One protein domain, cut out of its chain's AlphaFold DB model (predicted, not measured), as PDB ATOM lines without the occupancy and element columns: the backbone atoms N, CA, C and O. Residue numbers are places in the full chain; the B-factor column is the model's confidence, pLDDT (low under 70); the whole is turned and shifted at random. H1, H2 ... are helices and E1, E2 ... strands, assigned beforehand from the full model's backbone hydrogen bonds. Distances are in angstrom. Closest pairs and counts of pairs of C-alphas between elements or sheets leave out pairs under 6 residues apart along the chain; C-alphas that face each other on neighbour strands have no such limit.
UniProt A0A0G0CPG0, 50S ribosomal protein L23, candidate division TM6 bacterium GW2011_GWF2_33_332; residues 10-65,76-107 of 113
ATOM      1  N   LYS A  10     189.451 -48.385  17.589       92.19
ATOM      2  CA  LYS A  10     190.459 -49.000  16.721       92.19
ATOM      3  C   LYS A  10     189.857 -49.522  15.419       92.19
ATOM      4  O   LYS A  10     190.540 -49.588  14.407       92.19
ATOM      5  N   GLY A  11     188.593 -49.939  15.453       91.00
ATOM      6  CA  GLY A  11     187.908 -50.469  14.280       91.00
ATOM      7  C   GLY A  11     186.533 -51.045  14.593       91.00
ATOM      8  O   GLY A  11     186.085 -51.066  15.739       91.00
ATOM      9  N   THR A  12     185.862 -51.528  13.553       91.25
ATOM     10  CA  THR A  12     184.567 -52.221  13.620       91.25
ATOM     11  C   THR A  12     184.772 -53.737  13.588       91.25
ATOM     12  O   THR A  12     185.732 -54.230  12.999       91.25
ATOM     13  N   ILE A  13     183.879 -54.483  14.240       90.38
ATOM     14  CA  ILE A  13     183.874 -55.948  14.217       90.38
ATOM     15  C   ILE A  13     182.717 -56.419  13.333       90.38
ATOM     16  O   ILE A  13     181.559 -56.388  13.759       90.38
ATOM     17  N   SER A  14     183.041 -56.922  12.141       89.06
ATOM     18  CA  SER A  14     182.084 -57.518  11.199       89.06
ATOM     19  C   SER A  14     182.092 -59.047  11.336       89.06
ATOM     20  O   SER A  14     183.027 -59.733  10.941       89.06
ATOM     21  N   THR A  15     181.050 -59.584  11.963       89.56
ATOM     22  CA  THR A  15     180.760 -61.014  12.158       89.56
ATOM     23  C   THR A  15     179.273 -61.222  11.878       89.56
ATOM     24  O   THR A  15     178.509 -60.267  11.991       89.56
ATOM     25  N   THR A  16     178.811 -62.441  11.582       90.19
ATOM     26  CA  THR A  16     177.382 -62.703  11.294       90.19
ATOM     27  C   THR A  16     176.454 -62.145  12.376       90.19
ATOM     28  O   THR A  16     175.481 -61.458  12.079       90.19
ATOM     29  N   LYS A  17     176.817 -62.346  13.649       89.12
ATOM     30  CA  LYS A  17     176.065 -61.816  14.791       89.12
ATOM     31  C   LYS A  17     176.057 -60.288  14.835       89.12
ATOM     32  O   LYS A  17     175.025 -59.694  15.126       89.12
ATOM     33  N   SER A  18     177.194 -59.636  14.588       88.00
ATOM     34  CA  SER A  18     177.230 -58.169  14.607       88.00
ATOM     35  C   SER A  18     176.494 -57.563  13.412       88.00
ATOM     36  O   SER A  18     175.866 -56.519  13.566       88.00
ATOM     37  N   LEU A  19     176.487 -58.242  12.263       88.44
ATOM     38  CA  LEU A  19     175.691 -57.856  11.101       88.44
ATOM     39  C   LEU A  19     174.185 -57.936  11.398       88.44
ATOM     40  O   LEU A  19     173.456 -56.985  11.124       88.44
ATOM     41  N   GLU A  20     173.725 -59.025  12.016       90.25
ATOM     42  CA  GLU A  20     172.330 -59.181  12.446       90.25
ATOM     43  C   GLU A  20     171.925 -58.088  13.447       90.25
ATOM     44  O   GLU A  20     170.901 -57.423  13.291       90.25
ATOM     45  N   GLN A  21     172.772 -57.827  14.444       90.50
ATOM     46  CA  GLN A  21     172.541 -56.768  15.427       90.50
ATOM     47  C   GLN A  21     172.462 -55.374  14.791       90.50
ATOM     48  O   GLN A  21     171.660 -54.545  15.233       90.50
ATOM     49  N   ARG A  22     173.253 -55.116  13.747       88.38
ATOM     50  CA  ARG A  22     173.214 -53.859  12.996       88.38
ATOM     51  C   ARG A  22     171.920 -53.725  12.204       88.38
ATOM     52  O   ARG A  22     171.289 -52.676  12.280       88.38
ATOM     53  N   ARG A  23     171.517 -54.778  11.485       86.00
ATOM     54  CA  ARG A  23     170.322 -54.782  10.624       86.00
ATOM     55  C   ARG A  23     169.025 -54.682  11.427       86.00
ATOM     56  O   ARG A  23     168.183 -53.853  11.103       86.00
ATOM     57  N   THR A  24     168.890 -55.478  12.484       87.69
ATOM     58  CA  THR A  24     167.624 -55.603  13.225       87.69
ATOM     59  C   THR A  24     167.504 -54.595  14.364       87.69
ATOM     60  O   THR A  24     166.427 -54.067  14.619       87.69
ATOM     61  N   LEU A  25     168.603 -54.327  15.080       88.12
ATOM     62  CA  LEU A  25     168.568 -53.587  16.349       88.12
ATOM     63  C   LEU A  25     169.271 -52.225  16.292       88.12
ATOM     64  O   LEU A  25     169.306 -51.536  17.311       88.12
ATOM     65  N   GLY A  26     169.872 -51.848  15.156       89.00
ATOM     66  CA  GLY A  26     170.644 -50.605  15.038       89.00
ATOM     67  C   GLY A  26     171.865 -50.562  15.966       89.00
ATOM     68  O   GLY A  26     172.263 -49.492  16.432       89.00
ATOM     69  N   LYS A  27     172.431 -51.734  16.288       92.81
ATOM     70  CA  LYS A  27     173.587 -51.877  17.182       92.81
ATOM     71  C   LYS A  27     174.850 -52.147  16.385       92.81
ATOM     72  O   LYS A  27     174.869 -53.026  15.532       92.81
ATOM     73  N   ILE A  28     175.925 -51.446  16.715       93.06
ATOM     74  CA  ILE A  28     177.225 -51.604  16.061       93.06
ATOM     75  C   ILE A  28     178.252 -52.029  17.097       93.06
ATOM     76  O   ILE A  28     178.260 -51.529  18.221       93.06
ATOM     77  N   THR A  29     179.112 -52.975  16.725       94.56
ATOM     78  CA  THR A  29     180.169 -53.470  17.606       94.56
ATOM     79  C   THR A  29     181.522 -52.934  17.156       94.56
ATOM     80  O   THR A  29     181.955 -53.187  16.035       94.56
ATOM     81  N   PHE A  30     182.208 -52.240  18.058       94.56
ATOM     82  CA  PHE A  30     183.538 -51.683  17.852       94.56
ATOM     83  C   PHE A  30     184.592 -52.427  18.670       94.56
ATOM     84  O   PHE A  30     184.332 -52.881  19.789       94.56
ATOM     85  N   LEU A  31     185.798 -52.507  18.119       95.06
ATOM     86  CA  LEU A  31     187.021 -52.811  18.847       95.06
ATOM     87  C   LEU A  31     187.549 -51.499  19.434       95.06
ATOM     88  O   LEU A  31     187.805 -50.542  18.698       95.06
ATOM     89  N   VAL A  32     187.696 -51.441  20.754       96.12
ATOM     90  CA  VAL A  32     188.100 -50.216  21.456       96.12
ATOM     91  C   VAL A  32     189.395 -50.427  22.227       96.12
ATOM     92  O   VAL A  32     189.835 -51.555  22.461       96.12
ATOM     93  N   ASN A  33     190.037 -49.329  22.613       94.75
ATOM     94  CA  ASN A  33     191.219 -49.380  23.464       94.75
ATOM     95  C   ASN A  33     190.872 -49.943  24.860       94.75
ATOM     96  O   ASN A  33     189.849 -49.584  25.444       94.75
ATOM     97  N   ASN A  34     191.730 -50.797  25.429       92.56
ATOM     98  CA  ASN A  34     191.500 -51.418  26.737       92.56
ATOM     99  C   ASN A  34     191.436 -50.396  27.876       92.56
ATOM    100  O   ASN A  34     190.725 -50.634  28.849       92.56
ATOM    101  N   ALA A  35     192.080 -49.236  27.745       91.94
ATOM    102  CA  ALA A  35     191.985 -48.161  28.731       91.94
ATOM    103  C   ALA A  35     190.733 -47.266  28.561       91.94
ATOM    104  O   ALA A  35     190.480 -46.399  29.391       91.94
ATOM    105  N   ALA A  36     189.912 -47.472  27.521       94.06
ATOM    106  CA  ALA A  36     188.765 -46.607  27.250       94.06
ATOM    107  C   ALA A  36     187.573 -46.850  28.194       94.06
ATOM    108  O   ALA A  36     187.172 -47.994  28.451       94.06
ATOM    109  N   ASN A  37     186.959 -45.745  28.628       93.06
ATOM    110  CA  ASN A  37     185.726 -45.712  29.415       93.06
ATOM    111  C   ASN A  37     184.482 -45.561  28.529       93.06
ATOM    112  O   ASN A  37     184.541 -45.070  27.405       93.06
ATOM    113  N   LYS A  38     183.317 -45.929  29.071       93.44
ATOM    114  CA  LYS A  38     182.024 -45.857  28.366       93.44
ATOM    115  C   LYS A  38     181.657 -44.447  27.893       93.44
ATOM    116  O   LYS A  38     181.055 -44.309  26.831       93.44
ATOM    117  N   ILE A  39     182.017 -43.431  28.675       93.88
ATOM    118  CA  ILE A  39     181.768 -42.021  28.351       93.88
ATOM    119  C   ILE A  39     182.615 -41.621  27.136       93.88
ATOM    120  O   ILE A  39     182.062 -41.218  26.122       93.88
ATOM    121  N   LEU A  40     183.919 -41.909  27.177       93.81
ATOM    122  CA  LEU A  40     184.844 -41.644  26.071       93.81
ATOM    123  C   LEU A  40     184.415 -42.322  24.765       93.81
ATOM    124  O   LEU A  40     184.457 -41.702  23.710       93.81
ATOM    125  N   VAL A  41     183.963 -43.580  24.821       95.25
ATOM    126  CA  VAL A  41     183.466 -44.287  23.627       95.25
ATOM    127  C   VAL A  41     182.229 -43.600  23.050       95.25
ATOM    128  O   VAL A  41     182.121 -43.464  21.834       95.25
ATOM    129  N   ARG A  42     181.297 -43.149  23.901       94.75
ATOM    130  CA  ARG A  42     180.110 -42.415  23.447       94.75
ATOM    131  C   ARG A  42     180.518 -41.132  22.724       94.75
ATOM    132  O   ARG A  42     180.037 -40.889  21.621       94.75
ATOM    133  N   ASP A  43     181.408 -40.358  23.328       94.50
ATOM    134  CA  ASP A  43     181.827 -39.063  22.794       94.50
ATOM    135  C   ASP A  43     182.633 -39.226  21.500       94.50
ATOM    136  O   ASP A  43     182.421 -38.490  20.538       94.50
ATOM    137  N   ALA A  44     183.479 -40.257  21.425       94.06
ATOM    138  CA  ALA A  44     184.220 -40.597  20.216       94.06
ATOM    139  C   ALA A  44     183.302 -40.975  19.054       94.06
ATOM    140  O   ALA A  44     183.454 -40.433  17.959       94.06
ATOM    141  N   VAL A  45     182.305 -41.837  19.285       93.25
ATOM    142  CA  VAL A  45     181.350 -42.207  18.229       93.25
ATOM    143  C   VAL A  45     180.559 -40.986  17.752       93.25
ATOM    144  O   VAL A  45     180.415 -40.782  16.546       93.25
ATOM    145  N   LYS A  46     180.092 -40.145  18.683       93.69
ATOM    146  CA  LYS A  46     179.382 -38.905  18.345       93.69
ATOM    147  C   LYS A  46     180.239 -37.977  17.488       93.69
ATOM    148  O   LYS A  46     179.756 -37.457  16.490       93.69
ATOM    149  N   LYS A  47     181.510 -37.783  17.850       92.44
ATOM    150  CA  LYS A  47     182.401 -36.833  17.173       92.44
ATOM    151  C   LYS A  47     182.859 -37.318  15.798       92.44
ATOM    152  O   LYS A  47     182.876 -36.524  14.863       92.44
ATOM    153  N   ILE A  48     183.206 -38.600  15.669       90.12
ATOM    154  CA  ILE A  48     183.737 -39.168  14.419       90.12
ATOM    155  C   ILE A  48     182.635 -39.287  13.362       90.12
ATOM    156  O   ILE A  48     182.837 -38.876  12.224       90.12
ATOM    157  N   TRP A  49     181.461 -39.807  13.734       89.88
ATOM    158  CA  TRP A  49     180.382 -40.076  12.773       89.88
ATOM    159  C   TRP A  49     179.254 -39.044  12.785       89.88
ATOM    160  O   TRP A  49     178.346 -39.148  11.967       89.88
ATOM    161  N   LYS A  50     179.288 -38.045  13.680       91.19
ATOM    162  CA  LYS A  50     178.232 -37.020  13.821       91.19
ATOM    163  C   LYS A  50     176.836 -37.630  14.031       91.19
ATOM    164  O   LYS A  50     175.837 -37.114  13.538       91.19
ATOM    165  N   VAL A  51     176.770 -38.742  14.763       91.25
ATOM    166  CA  VAL A  51     175.531 -39.478  15.068       91.25
ATOM    167  C   VAL A  51     175.167 -39.377  16.540       91.25
ATOM    168  O   VAL A  51     176.033 -39.215  17.397       91.25
ATOM    169  N   GLU A  52     173.889 -39.566  16.857       93.06
ATOM    170  CA  GLU A  52     173.434 -39.647  18.240       93.06
ATOM    171  C   GLU A  52     173.408 -41.092  18.759       93.06
ATOM    172  O   GLU A  52     172.777 -41.990  18.193       93.06
ATOM    173  N   VAL A  53     174.074 -41.299  19.894       94.75
ATOM    174  CA  VAL A  53     174.169 -42.586  20.591       94.75
ATOM    175  C   VAL A  53     173.157 -42.637  21.732       94.75
ATOM    176  O   VAL A  53     173.094 -41.716  22.546       94.75
ATOM    177  N   ASP A  54     172.418 -43.738  21.819       94.62
ATOM    178  CA  ASP A  54     171.489 -44.031  22.910       94.62
ATOM    179  C   ASP A  54     172.235 -44.681  24.087       94.62
ATOM    180  O   ASP A  54     172.465 -44.085  25.143       94.62
ATOM    181  N   THR A  55     172.724 -45.902  23.872       95.12
ATOM    182  CA  THR A  55     173.351 -46.712  24.915       95.12
ATOM    183  C   THR A  55     174.654 -47.334  24.437       95.12
ATOM    184  O   THR A  55     174.801 -47.735  23.290       95.12
ATOM    185  N   VAL A  56     175.623 -47.438  25.346       96.69
ATOM    186  CA  VAL A  56     176.900 -48.127  25.105       96.69
ATOM    187  C   VAL A  56     177.030 -49.275  26.098       96.69
ATOM    188  O   VAL A  56     176.766 -49.110  27.291       96.69
ATOM    189  N   ARG A  57     177.437 -50.450  25.633       96.25
ATOM    190  CA  ARG A  57     177.743 -51.616  26.466       96.25
ATOM    191  C   ARG A  57     179.163 -52.065  26.164       96.25
ATOM    192  O   ARG A  57     179.518 -52.210  25.002       96.25
ATOM    193  N   ILE A  58     179.967 -52.264  27.200       96.50
ATOM    194  CA  ILE A  58     181.369 -52.669  27.065       96.50
ATOM    195  C   ILE A  58     181.509 -54.115  27.522       96.50
ATOM    196  O   ILE A  58     180.871 -54.525  28.488       96.50
ATOM    197  N   ILE A  59     182.342 -54.872  26.815       95.31
ATOM    198  CA  ILE A  59     182.702 -56.248  27.134       95.31
ATOM    199  C   ILE A  59     184.225 -56.345  27.086       95.31
ATOM    200  O   ILE A  59     184.830 -55.998  26.071       95.31
ATOM    201  N   ASN A  60     184.837 -56.844  28.156       95.25
ATOM    202  CA  ASN A  60     186.262 -57.164  28.183       95.25
ATOM    203  C   ASN A  60     186.423 -58.654  27.879       95.25
ATOM    204  O   ASN A  60     185.808 -59.486  28.545       95.25
ATOM    205  N   LEU A  61     187.214 -58.988  26.864       94.38
ATOM    206  CA  LEU A  61     187.529 -60.363  26.507       94.38
ATOM    207  C   LEU A  61     188.995 -60.620  26.814       94.38
ATOM    208  O   LEU A  61     189.870 -59.951  26.264       94.38
ATOM    209  N   HIS A  62     189.231 -61.616  27.658       94.69
ATOM    210  CA  HIS A  62     190.573 -62.091  27.933       94.69
ATOM    211  C   HIS A  62     191.138 -62.839  26.728       94.69
ATOM    212  O   HIS A  62     190.421 -63.523  25.985       94.69
ATOM    213  N   GLY A  63     192.442 -62.697  26.554       94.06
ATOM    214  CA  GLY A  63     193.241 -63.417  25.593       94.06
ATOM    215  C   GLY A  63     193.050 -64.923  25.686       94.06
ATOM    216  O   GLY A  63     193.061 -65.509  26.766       94.06
ATOM    217  N   LYS A  64     192.917 -65.581  24.534       93.62
ATOM    218  CA  LYS A  64     192.940 -67.042  24.485       93.62
ATOM    219  C   LYS A  64     194.387 -67.533  24.526       93.62
ATOM    220  O   LYS A  64     195.217 -67.057  23.743       93.62
ATOM    221  N   ASN A  65     194.648 -68.530  25.368       95.00
ATOM    222  CA  ASN A  65     195.895 -69.290  25.351       95.00
ATOM    223  C   ASN A  65     195.987 -70.071  24.037       95.00
ATOM    224  O   ASN A  65     195.090 -70.838  23.678       95.00
ATOM    225  N   SER A  76     196.479 -61.041  22.937       93.62
ATOM    226  CA  SER A  76     196.168 -59.809  23.668       93.62
ATOM    227  C   SER A  76     194.695 -59.737  24.075       93.62
ATOM    228  O   SER A  76     193.812 -60.143  23.313       93.62
ATOM    229  N   ASP A  77     194.440 -59.161  25.250       94.94
ATOM    230  CA  ASP A  77     193.091 -58.841  25.706       94.94
ATOM    231  C   ASP A  77     192.451 -57.796  24.797       94.94
ATOM    232  O   ASP A  77     193.090 -56.826  24.373       94.94
ATOM    233  N   VAL A  78     191.158 -57.962  24.543       95.56
ATOM    234  CA  VAL A  78     190.397 -57.086  23.654       95.56
ATOM    235  C   VAL A  78     189.172 -56.559  24.374       95.56
ATOM    236  O   VAL A  78     188.344 -57.321  24.873       95.56
ATOM    237  N   LYS A  79     188.988 -55.243  24.339       95.56
ATOM    238  CA  LYS A  79     187.743 -54.599  24.746       95.56
ATOM    239  C   LYS A  79     186.836 -54.374  23.532       95.56
ATOM    240  O   LYS A  79     187.242 -53.794  22.525       95.56
ATOM    241  N   LYS A  80     185.587 -54.835  23.629       95.38
ATOM    242  CA  LYS A  80     184.525 -54.601  22.641       95.38
ATOM    243  C   LYS A  80     183.511 -53.612  23.189       95.38
ATOM    244  O   LYS A  80     183.127 -53.699  24.354       95.38
ATOM    245  N   ALA A  81     183.031 -52.720  22.338       96.69
ATOM    246  CA  ALA A  81     181.938 -51.817  22.659       96.69
ATOM    247  C   ALA A  81     180.768 -52.050  21.704       96.69
ATOM    248  O   ALA A  81     180.903 -51.878  20.498       96.69
ATOM    249  N   ILE A  82     179.617 -52.430  22.248       95.56
ATOM    250  CA  ILE A  82     178.349 -52.495  21.528       95.56
ATOM    251  C   ILE A  82     177.644 -51.161  21.742       95.56
ATOM    252  O   ILE A  82     177.300 -50.800  22.869       95.56
ATOM    253  N   VAL A  83     177.440 -50.431  20.659       95.69
ATOM    254  CA  VAL A  83     176.864 -49.092  20.650       95.69
ATOM    255  C   VAL A  83     175.502 -49.162  19.981       95.69
ATOM    256  O   VAL A  83     175.387 -49.607  18.842       95.69
ATOM    257  N   THR A  84     174.471 -48.737  20.700       95.19
ATOM    258  CA  THR A  84     173.107 -48.589  20.193       95.19
ATOM    259  C   THR A  84     172.926 -47.155  19.716       95.19
ATOM    260  O   THR A  84     173.135 -46.211  20.485       95.19
ATOM    261  N   LEU A  85     172.540 -46.985  18.455       93.88
ATOM    262  CA  LEU A  85     172.236 -45.671  17.890       93.88
ATOM    263  C   LEU A  85     170.795 -45.261  18.206       93.88
ATOM    264  O   LEU A  85     169.929 -46.113  18.420       93.88
ATOM    265  N   LYS A  86     170.522 -43.951  18.211       92.69
ATOM    266  CA  LYS A  86     169.136 -43.467  18.211       92.69
ATOM    267  C   LYS A  86     168.444 -43.841  16.897       92.69
ATOM    268  O   LYS A  86     169.081 -43.960  15.848       92.69
ATOM    269  N   LYS A  87     167.117 -43.999  16.953       88.06
ATOM    270  CA  LYS A  87     166.289 -44.284  15.771       88.06
ATOM    271  C   LYS A  87     166.536 -43.217  14.694       88.06
ATOM    272  O   LYS A  87     166.565 -42.033  15.009       88.06
ATOM    273  N   GLY A  88     166.723 -43.648  13.448       84.38
ATOM    274  CA  GLY A  88     166.963 -42.764  12.300       84.38
ATOM    275  C   GLY A  88     168.434 -42.541  11.942       84.38
ATOM    276  O   GLY A  88     168.714 -42.162  10.811       84.38
ATOM    277  N   TYR A  89     169.382 -42.846  12.835       85.06
ATOM    278  CA  TYR A  89     170.808 -42.774  12.510       85.06
ATOM    279  C   TYR A  89     171.318 -44.111  11.976       85.06
ATOM    280  O   TYR A  89     171.099 -45.166  12.574       85.06
ATOM    281  N   LYS A  90     172.043 -44.057  10.859       79.19
ATOM    282  CA  LYS A  90     172.780 -45.188  10.295       79.19
ATOM    283  C   LYS A  90     174.224 -44.768  10.069       79.19
ATOM    284  O   LYS A  90     174.488 -43.635   9.684       79.19
ATOM    285  N   ILE A  91     175.147 -45.687  10.336       81.50
ATOM    286  CA  ILE A  91     176.554 -45.524   9.973       81.50
ATOM    287  C   ILE A  91     176.793 -46.382   8.739       81.50
ATOM    288  O   ILE A  91     176.570 -47.597   8.792       81.50
ATOM    289  N   ASP A  92     177.264 -45.765   7.661       75.31
ATOM    290  CA  ASP A  92     177.808 -46.474   6.508       75.31
ATOM    291  C   ASP A  92     179.224 -46.941   6.829       75.31
ATOM    292  O   ASP A  92     180.220 -46.242   6.660       75.31
ATOM    293  N   LEU A  93     179.302 -48.150   7.377       73.50
ATOM    294  CA  LEU A  93     180.538 -48.914   7.422       73.50
ATOM    295  C   LEU A  93     180.656 -49.586   6.056       73.50
ATOM    296  O   LEU A  93     179.784 -50.388   5.718       73.50
ATOM    297  N   GLY A  94     181.682 -49.226   5.280       63.06
ATOM    298  CA  GLY A  94     181.976 -49.811   3.970       63.06
ATOM    299  C   GLY A  94     182.356 -51.286   4.090       63.06
ATOM    300  O   GLY A  94     183.531 -51.639   4.017       63.06
ATOM    301  N   ASP A  95     181.366 -52.141   4.344       58.56
ATOM    302  CA  ASP A  95     181.538 -53.581   4.484       58.56
ATOM    303  C   ASP A  95     181.970 -54.158   3.133       58.56
ATOM    304  O   ASP A  95     181.174 -54.378   2.222       58.56
ATOM    305  N   GLN A  96     183.265 -54.446   3.020       51.59
ATOM    306  CA  GLN A  96     183.866 -55.061   1.834       51.59
ATOM    307  C   GLN A  96     183.254 -56.446   1.531       51.59
ATOM    308  O   GLN A  96     183.298 -56.922   0.398       51.59
ATOM    309  N   PHE A  97     182.616 -57.070   2.526       45.12
ATOM    310  CA  PHE A  97     182.017 -58.401   2.446       45.12
ATOM    311  C   PHE A  97     180.685 -58.460   1.678       45.12
ATOM    312  O   PHE A  97     180.350 -59.531   1.176       45.12
ATOM    313  N   GLU A  98     179.940 -57.356   1.527       49.56
ATOM    314  CA  GLU A  98     178.705 -57.379   0.716       49.56
ATOM    315  C   GLU A  98     179.010 -57.490  -0.790       49.56
ATOM    316  O   GLU A  98     178.273 -58.134  -1.537       49.56
ATOM    317  N   THR A  99     180.162 -56.973  -1.234       46.84
ATOM    318  CA  THR A  99     180.552 -56.985  -2.658       46.84
ATOM    319  C   THR A  99     180.857 -58.381  -3.209       46.84
ATOM    320  O   THR A  99     180.796 -58.598  -4.420       46.84
ATOM    321  N   MET A 100     181.152 -59.348  -2.336       48.12
ATOM    322  CA  MET A 100     181.494 -60.717  -2.731       48.12
ATOM    323  C   MET A 100     180.256 -61.598  -2.962       48.12
ATOM    324  O   MET A 100     180.331 -62.554  -3.730       48.12
ATOM    325  N   GLY A 101     179.113 -61.259  -2.348       42.62
ATOM    326  CA  GLY A 101     177.836 -61.950  -2.562       42.62
ATOM    327  C   GLY A 101     177.130 -61.518  -3.849       42.62
ATOM    328  O   GLY A 101     176.632 -62.363  -4.587       42.62
ATOM    329  N   LEU A 102     177.169 -60.222  -4.173       47.44
ATOM    330  CA  LEU A 102     176.542 -59.663  -5.381       47.44
ATOM    331  C   LEU A 102     177.264 -60.071  -6.679       47.44
ATOM    332  O   LEU A 102     176.632 -60.232  -7.718       47.44
ATOM    333  N   LYS A 103     178.577 -60.334  -6.623       45.50
ATOM    334  CA  LYS A 103     179.349 -60.801  -7.789       45.50
ATOM    335  C   LYS A 103     179.066 -62.253  -8.191       45.50
ATOM    336  O   LYS A 103     179.483 -62.654  -9.276       45.50
ATOM    337  N   LYS A 104     178.393 -63.060  -7.363       44.72
ATOM    338  CA  LYS A 104     178.127 -64.470  -7.700       44.72
ATOM    339  C   LYS A 104     176.937 -64.636  -8.649       44.72
ATOM    340  O   LYS A 104     176.957 -65.546  -9.470       44.72
ATOM    341  N   GLU A 105     175.943 -63.756  -8.575       44.53
ATOM    342  CA  GLU A 105     174.725 -63.878  -9.390       44.53
ATOM    343  C   GLU A 105     174.908 -63.316 -10.805       44.53
ATOM    344  O   GLU A 105     174.429 -63.905 -11.770       44.53
ATOM    345  N   GLU A 106     175.704 -62.255 -10.965       49.38
ATOM    346  CA  GLU A 106     175.950 -61.647 -12.281       49.38
ATOM    347  C   GLU A 106     176.862 -62.488 -13.197       49.38
ATOM    348  O   GLU A 106     176.839 -62.329 -14.417       49.38
ATOM    349  N   ASN A 107     177.653 -63.403 -12.625       53.12
ATOM    350  CA  ASN A 107     178.548 -64.286 -13.382       53.12
ATOM    351  C   ASN A 107     177.913 -65.645 -13.734       53.12
ATOM    352  O   ASN A 107     178.499 -66.394 -14.510       53.12
TER     353      ASN A 107
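Overview. This is residues 10 to 65 and 76 to 107 of the 113 residues of the protein "50S ribosomal protein L23" of candidate division TM6 bacterium GW2011_GWF2_33_332 (UniProt A0A0G0CPG0). A strongly twisted sheet of four strands has one helix over each face, H1 on one and H2 on the other, and a third helix, H3, sticks out from this body, residues 98 to 107, after a long link. The printed part has 88 residues with three named helices and four named strands, in the order E1, H1, E2, H2, E3, E4, H3; the class is mixed, helices and strands. The sheet runs E1, E2, E4, E3, antiparallel throughout. The whole is only just loose, close to compact, with a radius of gyration of the C-alphas of 14.6 A, and its outline is flat, spanning 47 by 40 by 20 A.

Along the chain. Find C-alpha 10 at (190.459, -49.000, 16.721), where E1, residues 10 to 12, begins. Next come H1, residues 16 to 25, 13.7 A long, and E2, residues 27 to 32, 15.2 A. H2, residues 38 to 49, begins at C-alpha 38, (182.024, -45.857, 28.366), and is 16.7 A long. E3, residues 53 to 61, is 23.0 A long, and E4, residues 78 to 85, is 22.2 A. H3, residues 98 to 107, runs 15.7 A to C-alpha 107 at (178.548, -64.286, -13.382).

Arrangement. Start at edge strand E1: N 10 and O 31 of E2 are 2.9 A apart, within hydrogen-bond range. Between inner strands E2 and E4, look at N 30 and O 81, 2.8 A; between E4 and edge strand E3, at N 57 and O 82, 2.8 A. H1 and H2 lie on opposite faces, giving three layers, a sheet with helices on both faces. H1 has a height over the sheet of 8.8 A and lies over E2, along the strands at 14 degrees on the local plane; their closest C-alphas are those of Gln 21 and Lys 27, 5.3 A. H2 has a height of 8.1 A and lies over E4, only just across the strands at 63 degrees on the local plane; its closest C-alphas to E4 are those of Val 41 and Ala 81, 7.7 A. E2, H2 and E3 form a split strand-helix-strand unit, two strands running the same way with E4 between them; its crossover is right-handed. H3 is not on the sheet and is apart from H1 and H2. Every O i to N i+4 pair is within hydrogen-bond range in H1 and H2, but 0 of 6 in H3, where 2 of 7 O i to N i+3 pairs are.

Size, cuts and confidence. The farthest C-alphas, those of Ile 39 and Asn 107, are 47.4 A apart. Residues 66 to 75 are not printed; C-alphas 65 and 76 are 9.6 A apart across this cut. The link from E4 to H3, residues 86 to 97, is long. The model's confidence is under 70 at residues 94 to 107.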